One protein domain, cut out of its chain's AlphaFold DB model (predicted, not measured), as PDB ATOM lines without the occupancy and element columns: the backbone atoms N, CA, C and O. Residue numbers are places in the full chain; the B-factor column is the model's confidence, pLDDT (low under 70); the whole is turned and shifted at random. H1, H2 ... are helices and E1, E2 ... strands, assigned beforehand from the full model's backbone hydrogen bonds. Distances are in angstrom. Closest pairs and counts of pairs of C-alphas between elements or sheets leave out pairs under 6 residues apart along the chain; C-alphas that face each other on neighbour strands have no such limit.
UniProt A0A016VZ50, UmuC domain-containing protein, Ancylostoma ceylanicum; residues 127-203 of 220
ATOM      1  N   THR A 127      38.477  43.007  21.899       90.50
ATOM      2  CA  THR A 127      37.358  43.698  22.564       90.50
ATOM      3  C   THR A 127      36.153  43.945  21.663       90.50
ATOM      4  O   THR A 127      35.065  44.214  22.163       90.50
ATOM      5  N   GLU A 128      36.328  43.857  20.345       92.62
ATOM      6  CA  GLU A 128      35.292  44.134  19.348       92.62
ATOM      7  C   GLU A 128      35.183  43.006  18.305       92.62
ATOM      8  O   GLU A 128      36.199  42.370  17.973       92.62
ATOM      9  N   PRO A 129      33.968  42.721  17.793       90.31
ATOM     10  CA  PRO A 129      33.788  41.831  16.655       90.31
ATOM     11  C   PRO A 129      34.540  42.350  15.428       90.31
ATOM     12  O   PRO A 129      34.750  43.552  15.264       90.31
ATOM     13  N   LYS A 130      34.934  41.437  14.540       89.31
ATOM     14  CA  LYS A 130      35.529  41.792  13.247       89.31
ATOM     15  C   LYS A 130      34.744  41.132  12.137       89.31
ATOM     16  O   LYS A 130      34.600  39.908  12.132       89.31
ATOM     17  N   THR A 131      34.323  41.957  11.192       88.88
ATOM     18  CA  THR A 131      33.605  41.537   9.996       88.88
ATOM     19  C   THR A 131      34.549  41.548   8.806       88.88
ATOM     20  O   THR A 131      35.295  42.505   8.589       88.88
ATOM     21  N   PHE A 132      34.520  40.472   8.030       87.94
ATOM     22  CA  PHE A 132      35.319  40.301   6.826       87.94
ATOM     23  C   PHE A 132      34.414  40.040   5.634       87.94
ATOM     24  O   PHE A 132      33.412  39.345   5.745       87.94
ATOM     25  N   VAL A 133      34.808  40.547   4.468       89.56
ATOM     26  CA  VAL A 133      34.144  40.192   3.213       89.56
ATOM     27  C   VAL A 133      34.750  38.894   2.700       89.56
ATOM     28  O   VAL A 133      35.904  38.863   2.253       89.56
ATOM     29  N   ARG A 134      33.969  37.818   2.743       88.56
ATOM     30  CA  ARG A 134      34.314  36.551   2.107       88.56
ATOM     31  C   ARG A 134      33.974  36.636   0.626       88.56
ATOM     32  O   ARG A 134      32.989  37.238   0.218       88.56
ATOM     33  N   ARG A 135      34.839  36.043  -0.199       90.56
ATOM     34  CA  ARG A 135      34.631  35.926  -1.644       90.56
ATOM     35  C   ARG A 135      34.671  34.472  -2.057       90.56
ATOM     36  O   ARG A 135      35.670  33.794  -1.816       90.56
ATOM     37  N   GLN A 136      33.627  34.034  -2.739       90.94
ATOM     38  CA  GLN A 136      33.547  32.727  -3.375       90.94
ATOM     39  C   GLN A 136      33.318  32.895  -4.878       90.94
ATOM     40  O   GLN A 136      32.947  33.967  -5.362       90.94
ATOM     41  N   TYR A 137      33.590  31.839  -5.636       91.81
ATOM     42  CA  TYR A 137      33.582  31.884  -7.093       91.81
ATOM     43  C   TYR A 137      32.715  30.774  -7.679       91.81
ATOM     44  O   TYR A 137      32.694  29.665  -7.161       91.81
ATOM     45  N   GLY A 138      32.042  31.049  -8.788       90.88
ATOM     46  CA  GLY A 138      31.250  30.063  -9.520       90.88
ATOM     47  C   GLY A 138      31.190  30.366 -11.014       90.88
ATOM     48  O   GLY A 138      32.030  31.096 -11.556       90.88
ATOM     49  N   GLY A 139      30.175  29.817 -11.681       88.94
ATOM     50  CA  GLY A 139      30.071  29.822 -13.142       88.94
ATOM     51  C   GLY A 139      30.984  28.776 -13.788       88.94
ATOM     52  O   GLY A 139      31.423  27.825 -13.147       88.94
ATOM     53  N   GLU A 140      31.303  28.954 -15.069       89.94
ATOM     54  CA  GLU A 140      32.113  27.988 -15.829       89.94
ATOM     55  C   GLU A 140      33.623  28.067 -15.520       89.94
ATOM     56  O   GLU A 140      34.420  27.202 -15.912       89.94
ATOM     57  N   CYS A 141      34.062  29.140 -14.856       91.31
ATOM     58  CA  CYS A 141      35.461  29.382 -14.540       91.31
ATOM     59  C   CYS A 141      35.899  28.724 -13.225       91.31
ATOM     60  O   CYS A 141      35.677  29.245 -12.136       91.31
ATOM     61  N   ILE A 142      36.729  27.690 -13.338       90.19
ATOM     62  CA  ILE A 142      37.365  27.025 -12.191       90.19
ATOM     63  C   ILE A 142      38.756  27.575 -11.844       90.19
ATOM     64  O   ILE A 142      39.545  26.866 -11.241       90.19
ATOM     65  N   CYS A 143      39.135  28.788 -12.266       89.75
ATOM     66  CA  CYS A 143      40.510  29.295 -12.065       89.75
ATOM     67  C   CYS A 143      40.753  29.923 -10.682       89.75
ATOM     68  O   CYS A 143      41.905  30.037 -10.251       89.75
ATOM     69  N   LYS A 144      39.698  30.341  -9.978       90.06
ATOM     70  CA  LYS A 144      39.766  30.930  -8.630       90.06
ATOM     71  C   LYS A 144      39.100  30.013  -7.605       90.06
ATOM     72  O   LYS A 144      38.367  29.113  -7.984       90.06
ATOM     73  N   LEU A 145      39.478  30.185  -6.343       88.56
ATOM     74  CA  LEU A 145      39.013  29.412  -5.190       88.56
ATOM     75  C   LEU A 145      38.725  30.378  -4.037       88.56
ATOM     76  O   LEU A 145      39.379  31.430  -3.993       88.56
ATOM     77  N   PRO A 146      37.842  30.005  -3.099       89.31
ATOM     78  CA  PRO A 146      37.043  28.767  -3.087       89.31
ATOM     79  C   PRO A 146      35.902  28.786  -4.119       89.31
ATOM     80  O   PRO A 146      35.413  29.859  -4.475       89.31
ATOM     81  N   LEU A 147      35.514  27.613  -4.632       86.88
ATOM     82  CA  LEU A 147      34.312  27.492  -5.463       86.88
ATOM     83  C   LEU A 147      33.079  27.410  -4.558       86.88
ATOM     84  O   LEU A 147      33.138  26.731  -3.534       86.88
ATOM     85  N   THR A 148      31.995  28.092  -4.922       84.25
ATOM     86  CA  THR A 148      30.704  27.928  -4.247       84.25
ATOM     87  C   THR A 148      29.977  26.694  -4.779       84.25
ATOM     88  O   THR A 148      30.079  26.374  -5.964       84.25
ATOM     89  N   ALA A 149      29.265  26.000  -3.892       72.75
ATOM     90  CA  ALA A 149      28.324  24.938  -4.246       72.75
ATOM     91  C   ALA A 149      26.898  25.480  -4.466       72.75
ATOM     92  O   ALA A 149      26.011  24.739  -4.877       72.75
ATOM     93  N   GLU A 150      26.671  26.760  -4.165       64.88
ATOM     94  CA  GLU A 150      25.354  27.385  -4.177       64.88
ATOM     95  C   GLU A 150      25.016  27.855  -5.596       64.88
ATOM     96  O   GLU A 150      25.321  28.978  -6.001       64.88
ATOM     97  N   GLU A 151      24.395  26.968  -6.373       61.09
ATOM     98  CA  GLU A 151      23.956  27.263  -7.743       61.09
ATOM     99  C   GLU A 151      22.806  28.288  -7.792       61.09
ATOM    100  O   GLU A 151      22.643  28.978  -8.799       61.09
ATOM    101  N   GLU A 152      22.055  28.436  -6.694       63.41
ATOM    102  CA  GLU A 152      20.864  29.297  -6.596       63.41
ATOM    103  C   GLU A 152      21.143  30.699  -6.024       63.41
ATOM    104  O   GLU A 152      20.255  31.553  -6.021       63.41
ATOM    105  N   ALA A 153      22.363  30.977  -5.555       76.06
ATOM    106  CA  ALA A 153      22.710  32.299  -5.041       76.06
ATOM    107  C   ALA A 153      22.814  33.333  -6.181       76.06
ATOM    108  O   ALA A 153      23.340  33.053  -7.266       76.06
ATOM    109  N   THR A 154      22.363  34.565  -5.932       84.62
ATOM    110  CA  THR A 154      22.565  35.681  -6.870       84.62
ATOM    111  C   THR A 154      24.007  36.183  -6.752       84.62
ATOM    112  O   THR A 154      24.420  36.574  -5.660       84.62
ATOM    113  N   PRO A 155      24.798  36.199  -7.840       90.31
ATOM    114  CA  PRO A 155      26.172  36.677  -7.776       90.31
ATOM    115  C   PRO A 155      26.221  38.192  -7.565       90.31
ATOM    116  O   PRO A 155      25.478  38.943  -8.195       90.31
ATOM    117  N   SER A 156      27.156  38.650  -6.735       92.38
ATOM    118  CA  SER A 156      27.422  40.076  -6.513       92.38
ATOM    119  C   SER A 156      28.009  40.736  -7.764       92.38
ATOM    120  O   SER A 156      27.765  41.910  -8.034       92.38
ATOM    121  N   SER A 157      28.806  39.993  -8.539       93.62
ATOM    122  CA  SER A 157      29.316  40.446  -9.838       93.62
ATOM    123  C   SER A 157      29.681  39.281 -10.758       93.62
ATOM    124  O   SER A 157      29.861  38.144 -10.318       93.62
ATOM    125  N   VAL A 158      29.799  39.571 -12.054       94.44
ATOM    126  CA  VAL A 158      30.207  38.612 -13.086       94.44
ATOM    127  C   VAL A 158      31.369  39.205 -13.878       94.44
ATOM    128  O   VAL A 158      31.318  40.360 -14.298       94.44
ATOM    129  N   GLU A 159      32.429  38.425 -14.078       94.88
ATOM    130  CA  GLU A 159      33.607  38.827 -14.851       94.88
ATOM    131  C   GLU A 159      34.036  37.738 -15.840       94.88
ATOM    132  O   GLU A 159      33.801  36.548 -15.632       94.88
ATOM    133  N   VAL A 160      34.747  38.128 -16.901       95.56
ATOM    134  CA  VAL A 160      35.396  37.172 -17.807       95.56
ATOM    135  C   VAL A 160      36.805  36.874 -17.308       95.56
ATOM    136  O   VAL A 160      37.638  37.762 -17.104       95.56
ATOM    137  N   CYS A 161      37.107  35.593 -17.111       92.81
ATOM    138  CA  CYS A 161      38.402  35.175 -16.609       92.81
ATOM    139  C   CYS A 161      39.525  35.416 -17.627       92.81
ATOM    140  O   CYS A 161      39.600  34.743 -18.648       92.81
ATOM    141  N   LYS A 162      40.519  36.235 -17.267       91.75
ATOM    142  CA  LYS A 162      41.727  36.453 -18.091       91.75
ATOM    143  C   LYS A 162      42.568  35.196 -18.373       91.75
ATOM    144  O   LYS A 162      43.389  35.213 -19.277       91.75
ATOM    145  N   LYS A 163      42.417  34.130 -17.577       87.75
ATOM    146  CA  LYS A 163      43.216  32.894 -17.683       87.75
ATOM    147  C   LYS A 163      42.580  31.844 -18.596       87.75
ATOM    148  O   LYS A 163      43.304  31.175 -19.316       87.75
ATOM    149  N   CYS A 164      41.258  31.675 -18.545       89.56
ATOM    150  CA  CYS A 164      40.555  30.655 -19.334       89.56
ATOM    151  C   CYS A 164      39.490  31.209 -20.289       89.56
ATOM    152  O   CYS A 164      38.858  30.420 -20.979       89.56
ATOM    153  N   GLY A 165      39.244  32.522 -20.304       92.75
ATOM    154  CA  GLY A 165      38.233  33.168 -21.150       92.75
ATOM    155  C   GLY A 165      36.778  32.894 -20.756       92.75
ATOM    156  O   GLY A 165      35.878  33.448 -21.371       92.75
ATOM    157  N   LYS A 166      36.536  32.060 -19.739       93.44
ATOM    158  CA  LYS A 166      35.189  31.670 -19.301       93.44
ATOM    159  C   LYS A 166      34.577  32.677 -18.336       93.44
ATOM    160  O   LYS A 166      35.305  33.369 -17.613       93.44
ATOM    161  N   GLU A 167      33.250  32.683 -18.278       94.44
ATOM    162  CA  GLU A 167      32.492  33.447 -17.291       94.44
ATOM    163  C   GLU A 167      32.827  32.985 -15.866       94.44
ATOM    164  O   GLU A 167      32.886  31.788 -15.564       94.44
ATOM    165  N   ARG A 168      33.057  33.953 -14.982       94.06
ATOM    166  CA  ARG A 168      33.227  33.758 -13.550       94.06
ATOM    167  C   ARG A 168      32.202  34.594 -12.806       94.06
ATOM    168  O   ARG A 168      32.217  35.820 -12.885       94.06
ATOM    169  N   LYS A 169      31.389  33.919 -12.009       94.31
ATOM    170  CA  LYS A 169      30.489  34.545 -11.043       94.31
ATOM    171  C   LYS A 169      31.235  34.745  -9.727       94.31
ATOM    172  O   LYS A 169      31.986  33.860  -9.309       94.31
ATOM    173  N   ILE A 170      31.086  35.911  -9.110       93.50
ATOM    174  CA  ILE A 170      31.698  36.269  -7.829       93.50
ATOM    175  C   ILE A 170      30.575  36.476  -6.820       93.50
ATOM    176  O   ILE A 170      29.660  37.262  -7.062       93.50
ATOM    177  N   TYR A 171      30.690  35.787  -5.695       91.50
ATOM    178  CA  TYR A 171      29.763  35.850  -4.575       91.50
ATOM    179  C   TYR A 171      30.489  36.492  -3.406       91.50
ATOM    180  O   TYR A 171      31.595  36.062  -3.058       91.50
ATOM    181  N   GLU A 172      29.905  37.547  -2.854       91.38
ATOM    182  CA  GLU A 172      30.444  38.266  -1.709       91.38
ATOM    183  C   GLU A 172      29.423  38.268  -0.578       91.38
ATOM    184  O   GLU A 172      28.260  38.616  -0.781       91.38
ATOM    185  N   ASP A 173      29.883  37.892   0.608       87.69
ATOM    186  CA  ASP A 173      29.106  37.899   1.837       87.69
ATOM    187  C   ASP A 173      29.974  38.347   3.017       87.69
ATOM    188  O   ASP A 173      31.206  38.282   2.974       87.69
ATOM    189  N   GLU A 174      29.329  38.850   4.065       89.69
ATOM    190  CA  GLU A 174      30.006  39.300   5.277       89.69
ATOM    191  C   GLU A 174      30.056  38.186   6.318       89.69
ATOM    192  O   GLU A 174      29.057  37.528   6.609       89.69
ATOM    193  N   VAL A 175      31.240  37.992   6.893       86.56
ATOM    194  CA  VAL A 175      31.513  36.995   7.924       86.56
ATOM    195  C   VAL A 175      31.984  37.710   9.167       86.56
ATOM    196  O   VAL A 175      33.054  38.319   9.173       86.56
ATOM    197  N   GLU A 176      31.187  37.624  10.222       86.50
ATOM    198  CA  GLU A 176      31.526  38.196  11.514       86.50
ATOM    199  C   GLU A 176      32.122  37.132  12.440       86.50
ATOM    200  O   GLU A 176      31.580  36.037  12.621       86.50
ATOM    201  N   PHE A 177      33.244  37.495  13.050       87.88
ATOM    202  CA  PHE A 177      33.856  36.775  14.156       87.88
ATOM    203  C   PHE A 177      33.691  37.626  15.416       87.88
ATOM    204  O   PHE A 177      34.041  38.814  15.419       87.88
ATOM    205  N   GLY A 178      33.169  37.028  16.483       88.44
ATOM    206  CA  GLY A 178      32.837  37.729  17.724       88.44
ATOM    207  C   GLY A 178      34.057  38.035  18.595       88.44
ATOM    208  O   GLY A 178      35.183  38.167  18.109       88.44
ATOM    209  N   THR A 179      33.819  38.175  19.897       88.88
ATOM    210  CA  THR A 179      34.844  38.536  20.895       88.88
ATOM    211  C   THR A 179      35.113  37.425  21.895       88.88
ATOM    212  O   THR A 179      36.193  37.366  22.476       88.88
ATOM    213  N   SER A 180      34.158  36.517  22.099       86.88
ATOM    214  CA  SER A 180      34.372  35.374  22.979       86.88
ATOM    215  C   SER A 180      35.364  34.390  22.363       86.88
ATOM    216  O   SER A 180      35.420  34.232  21.145       86.88
ATOM    217  N   ARG A 181      36.099  33.660  23.211       83.31
ATOM    218  CA  ARG A 181      37.070  32.632  22.791       83.31
ATOM    219  C   ARG A 181      36.517  31.699  21.707       83.31
ATOM    220  O   ARG A 181      37.205  31.437  20.734       83.31
ATOM    221  N   ALA A 182      35.260  31.269  21.817       82.25
ATOM    222  CA  ALA A 182      34.616  30.436  20.800       82.25
ATOM    223  C   ALA A 182      34.335  31.188  19.484       82.25
ATOM    224  O   ALA A 182      34.587  30.657  18.409       82.25
ATOM    225  N   GLU A 183      33.838  32.422  19.548       84.31
ATOM    226  CA  GLU A 183      33.469  33.215  18.365       84.31
ATOM    227  C   GLU A 183      34.673  33.822  17.631       84.31
ATOM    228  O   GLU A 183      34.544  34.235  16.479       84.31
ATOM    229  N   VAL A 184      35.845  33.876  18.270       83.00
ATOM    230  CA  VAL A 184      37.099  34.217  17.581       83.00
ATOM    231  C   VAL A 184      37.496  33.115  16.596       83.00
ATOM    232  O   VAL A 184      38.043  33.422  15.537       83.00
ATOM    233  N   PHE A 185      37.186  31.855  16.915       77.38
ATOM    234  CA  PHE A 185      37.497  30.697  16.071       77.38
ATOM    235  C   PHE A 185      36.326  30.242  15.194       77.38
ATOM    236  O   PHE A 185      36.547  29.594  14.173       77.38
ATOM    237  N   LEU A 186      35.090  30.577  15.566       67.81
ATOM    238  CA  LEU A 186      33.881  30.165  14.861       67.81
ATOM    239  C   LEU A 186      33.149  31.375  14.286       67.81
ATOM    240  O   LEU A 186      32.640  32.215  15.029       67.81
ATOM    241  N   SER A 187      33.025  31.422  12.961       60.06
ATOM    242  CA  SER A 187      32.165  32.398  12.292       60.06
ATOM    243  C   SER A 187      30.683  32.057  12.479       60.06
ATOM    244  O   SER A 187      30.292  30.890  12.338       60.06
ATOM    245  N   LYS A 188      29.850  33.076  12.724       52.28
ATOM    246  CA  LYS A 188      28.384  32.948  12.667       52.28
ATOM    247  C   LYS A 188      27.894  33.098  11.224       52.28
ATOM    248  O   LYS A 188      28.257  34.050  10.544       52.28
ATOM    249  N   TYR A 189      27.044  32.170  10.785       45.47
ATOM    250  CA  TYR A 189      26.306  32.205   9.519       45.47
ATOM    251  C   TYR A 189      24.806  32.169   9.812       45.47
ATOM    252  O   TYR A 189      24.268  31.120  10.170       45.47
ATOM    253  N   GLY A 190      24.116  33.306   9.684       50.47
ATOM    254  CA  GLY A 190      22.701  33.393  10.065       50.47
ATOM    255  C   GLY A 190      22.476  32.899  11.504       50.47
ATOM    256  O   GLY A 190      23.120  33.386  12.429       50.47
ATOM    257  N   ASN A 191      21.609  31.896  11.694       31.61
ATOM    258  CA  ASN A 191      21.321  31.280  13.003       31.61
ATOM    259  C   ASN A 191      22.233  30.081  13.371       31.61
ATOM    260  O   ASN A 191      21.933  29.371  14.329       31.61
ATOM    261  N   GLY A 192      23.314  29.807  12.626       33.34
ATOM    262  CA  GLY A 192      24.191  28.645  12.836       33.34
ATOM    263  C   GLY A 192      25.688  28.979  12.895       33.34
ATOM    264  O   GLY A 192      26.136  30.006  12.392       33.34
ATOM    265  N   PHE A 193      26.479  28.090  13.502       33.84
ATOM    266  CA  PHE A 193      27.947  28.152  13.520       33.84
ATOM    267  C   PHE A 193      28.522  27.186  12.478       33.84
ATOM    268  O   PHE A 193      28.073  26.044  12.391       33.84
ATOM    269  N   SER A 194      29.540  27.602  11.718       37.69
ATOM    270  CA  SER A 194      30.306  26.675  10.873       37.69
ATOM    271  C   SER A 194      31.808  26.919  10.993       37.69
ATOM    272  O   SER A 194      32.261  28.060  11.094       37.69
ATOM    273  N   TRP A 195      32.573  25.825  10.986       33.69
ATOM    274  CA  TRP A 195      34.030  25.845  10.898       33.69
ATOM    275  C   TRP A 195      34.425  26.178   9.462       33.69
ATOM    276  O   TRP A 195      34.351  25.323   8.584       33.69
ATOM    277  N   HIS A 196      34.850  27.412   9.219       39.88
ATOM    278  CA  HIS A 196      35.610  27.746   8.023       39.88
ATOM    279  C   HIS A 196      36.987  28.224   8.469       39.88
ATOM    280  O   HIS A 196      37.103  29.002   9.412       39.88
ATOM    281  N   SER A 197      38.008  27.668   7.821       34.56
ATOM    282  CA  SER A 197      39.431  27.810   8.103       34.56
ATOM    283  C   SER A 197      39.837  29.218   8.537       34.56
ATOM    284  O   SER A 197      39.364  30.210   7.983       34.56
ATOM    285  N   ILE A 198      40.761  29.266   9.497       37.91
ATOM    286  CA  ILE A 198      41.418  30.480   9.988       37.91
ATOM    287  C   ILE A 198      41.793  31.396   8.819       37.91
ATOM    288  O   ILE A 198      42.342  30.962   7.803       37.91
ATOM    289  N   ASP A 199      41.447  32.668   8.994       41.81
ATOM    290  CA  ASP A 199      41.647  33.760   8.056       41.81
ATOM    291  C   ASP A 199      43.120  33.881   7.636       41.81
ATOM    292  O   ASP A 199      43.976  34.368   8.371       41.81
ATOM    293  N   ILE A 200      43.407  33.441   6.412       39.50
ATOM    294  CA  ILE A 200      44.664  33.702   5.723       39.50
ATOM    295  C   ILE A 200      44.343  34.392   4.394       39.50
ATOM    296  O   ILE A 200      44.547  33.818   3.318       39.50
ATOM    297  N   LYS A 201      43.829  35.631   4.429       31.05
ATOM    298  CA  LYS A 201      44.121  36.650   3.397       31.05
ATOM    299  C   LYS A 201      43.532  38.022   3.747       31.05
ATOM    300  O   LYS A 201      42.338  38.237   3.590       31.05
ATOM    301  N   ARG A 202      44.445  39.003   3.894       34.62
ATOM    302  CA  ARG A 202      44.600  40.208   3.021       34.62
ATOM    303  C   ARG A 202      44.878  41.519   3.789       34.62
ATOM    304  O   ARG A 202      44.146  42.484   3.648       34.62
ATOM    305  N   LYS A 203      46.042  41.642   4.445       36.78
ATOM    306  CA  LYS A 203      46.611  42.954   4.868       36.78
ATOM    307  C   LYS A 203      47.649  43.558   3.910       36.78
ATOM    308  O   LYS A 203      48.061  44.712   4.065       36.78
TER     309      LYS A 203
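AT A GLANCE: This is residues 127 to 203 of the 220 residues of the protein "UmuC domain-containing protein" of Ancylostoma ceylanicum (UniProt A0A016VZ50). A long two-stranded ribbon, E1 beside E3, makes the long axis of this elongated domain, with the short strand E2 added along the first part of E3. At the end of the ribbon where E1 begins and E3 ends sit the short helix H1 and a small hairpin, E4 and E5; at the other end a long loop, residues 139 to 156, leads from E1 round to E2 on the other side of E3. The printed part has 77 residues with one named helix and five named strands, in the order E1, E2, E3, H1, E4, E5; the larger sheet runs E1, E3, E2, antiparallel throughout, and E4 and E5 make a second antiparallel sheet. The class is mostly strand, though under half of the residues, 35, are in named elements. The whole is loose, with a radius of gyration of the C-alphas of 14.5 A and spans of 44 by 29 by 17 A.

IN THESE COORDINATES: E1, residues 130 to 138, begins at C-alpha 130 (35.529, 41.792, 13.247) and is 26.0 A long. E2 is residues 157 to 160, 10.5 A. E3, residues 167 to 177, is the longest strand at 31.7 A and ends at C-alpha 177 (33.856, 36.775, 14.156). H1 is residues 181 to 185, E4 residues 187 to 189, and E5 residues 192 to 194, ending at C-alpha 194 (30.306, 26.675, 10.873).

HOW THE PARTS SIT: E3 is the inner strand of the larger sheet, with E1 and E2 as edge strands. E1 and E3 are antiparallel at 158 degrees; N 132 and O 175 are 2.8 A apart, and N 138 and O 169 2.9 A, both within hydrogen-bond range. E2 and E3 form a hairpin, antiparallel at 140 degrees, with N 159 and O 168 within hydrogen-bond range at 2.9 A. E1 and E2 are apart. H1 is on this sheet but only grazes it, with residues 183 to 185; its closest C-alphas to E3 are those of Val 184 and Phe 177, 5.4 A apart. In H1, 0 of 1 O i to N i+4 pairs and 1 of 2 O i to N i+3 pairs are within hydrogen-bond range. The closest C-alphas of E3 and E4 are those of Phe 177 and Ser 187, 5.0 A apart. E4 and E5 form a hairpin, antiparallel at 134 degrees, with N 189 and O 192 within hydrogen-bond range at 2.8 A. E5 is apart from E3 and from H1.

THE WHOLE: The two C-alphas farthest apart, those of Thr 127 and Gly 165, are 45.0 A apart. The printed part has no cut. The link from E1 to E2, 18 residues, is long. The mean pLDDT of the printed part is 76.9; residues 150 to 152 and 186 to 203 are under 70.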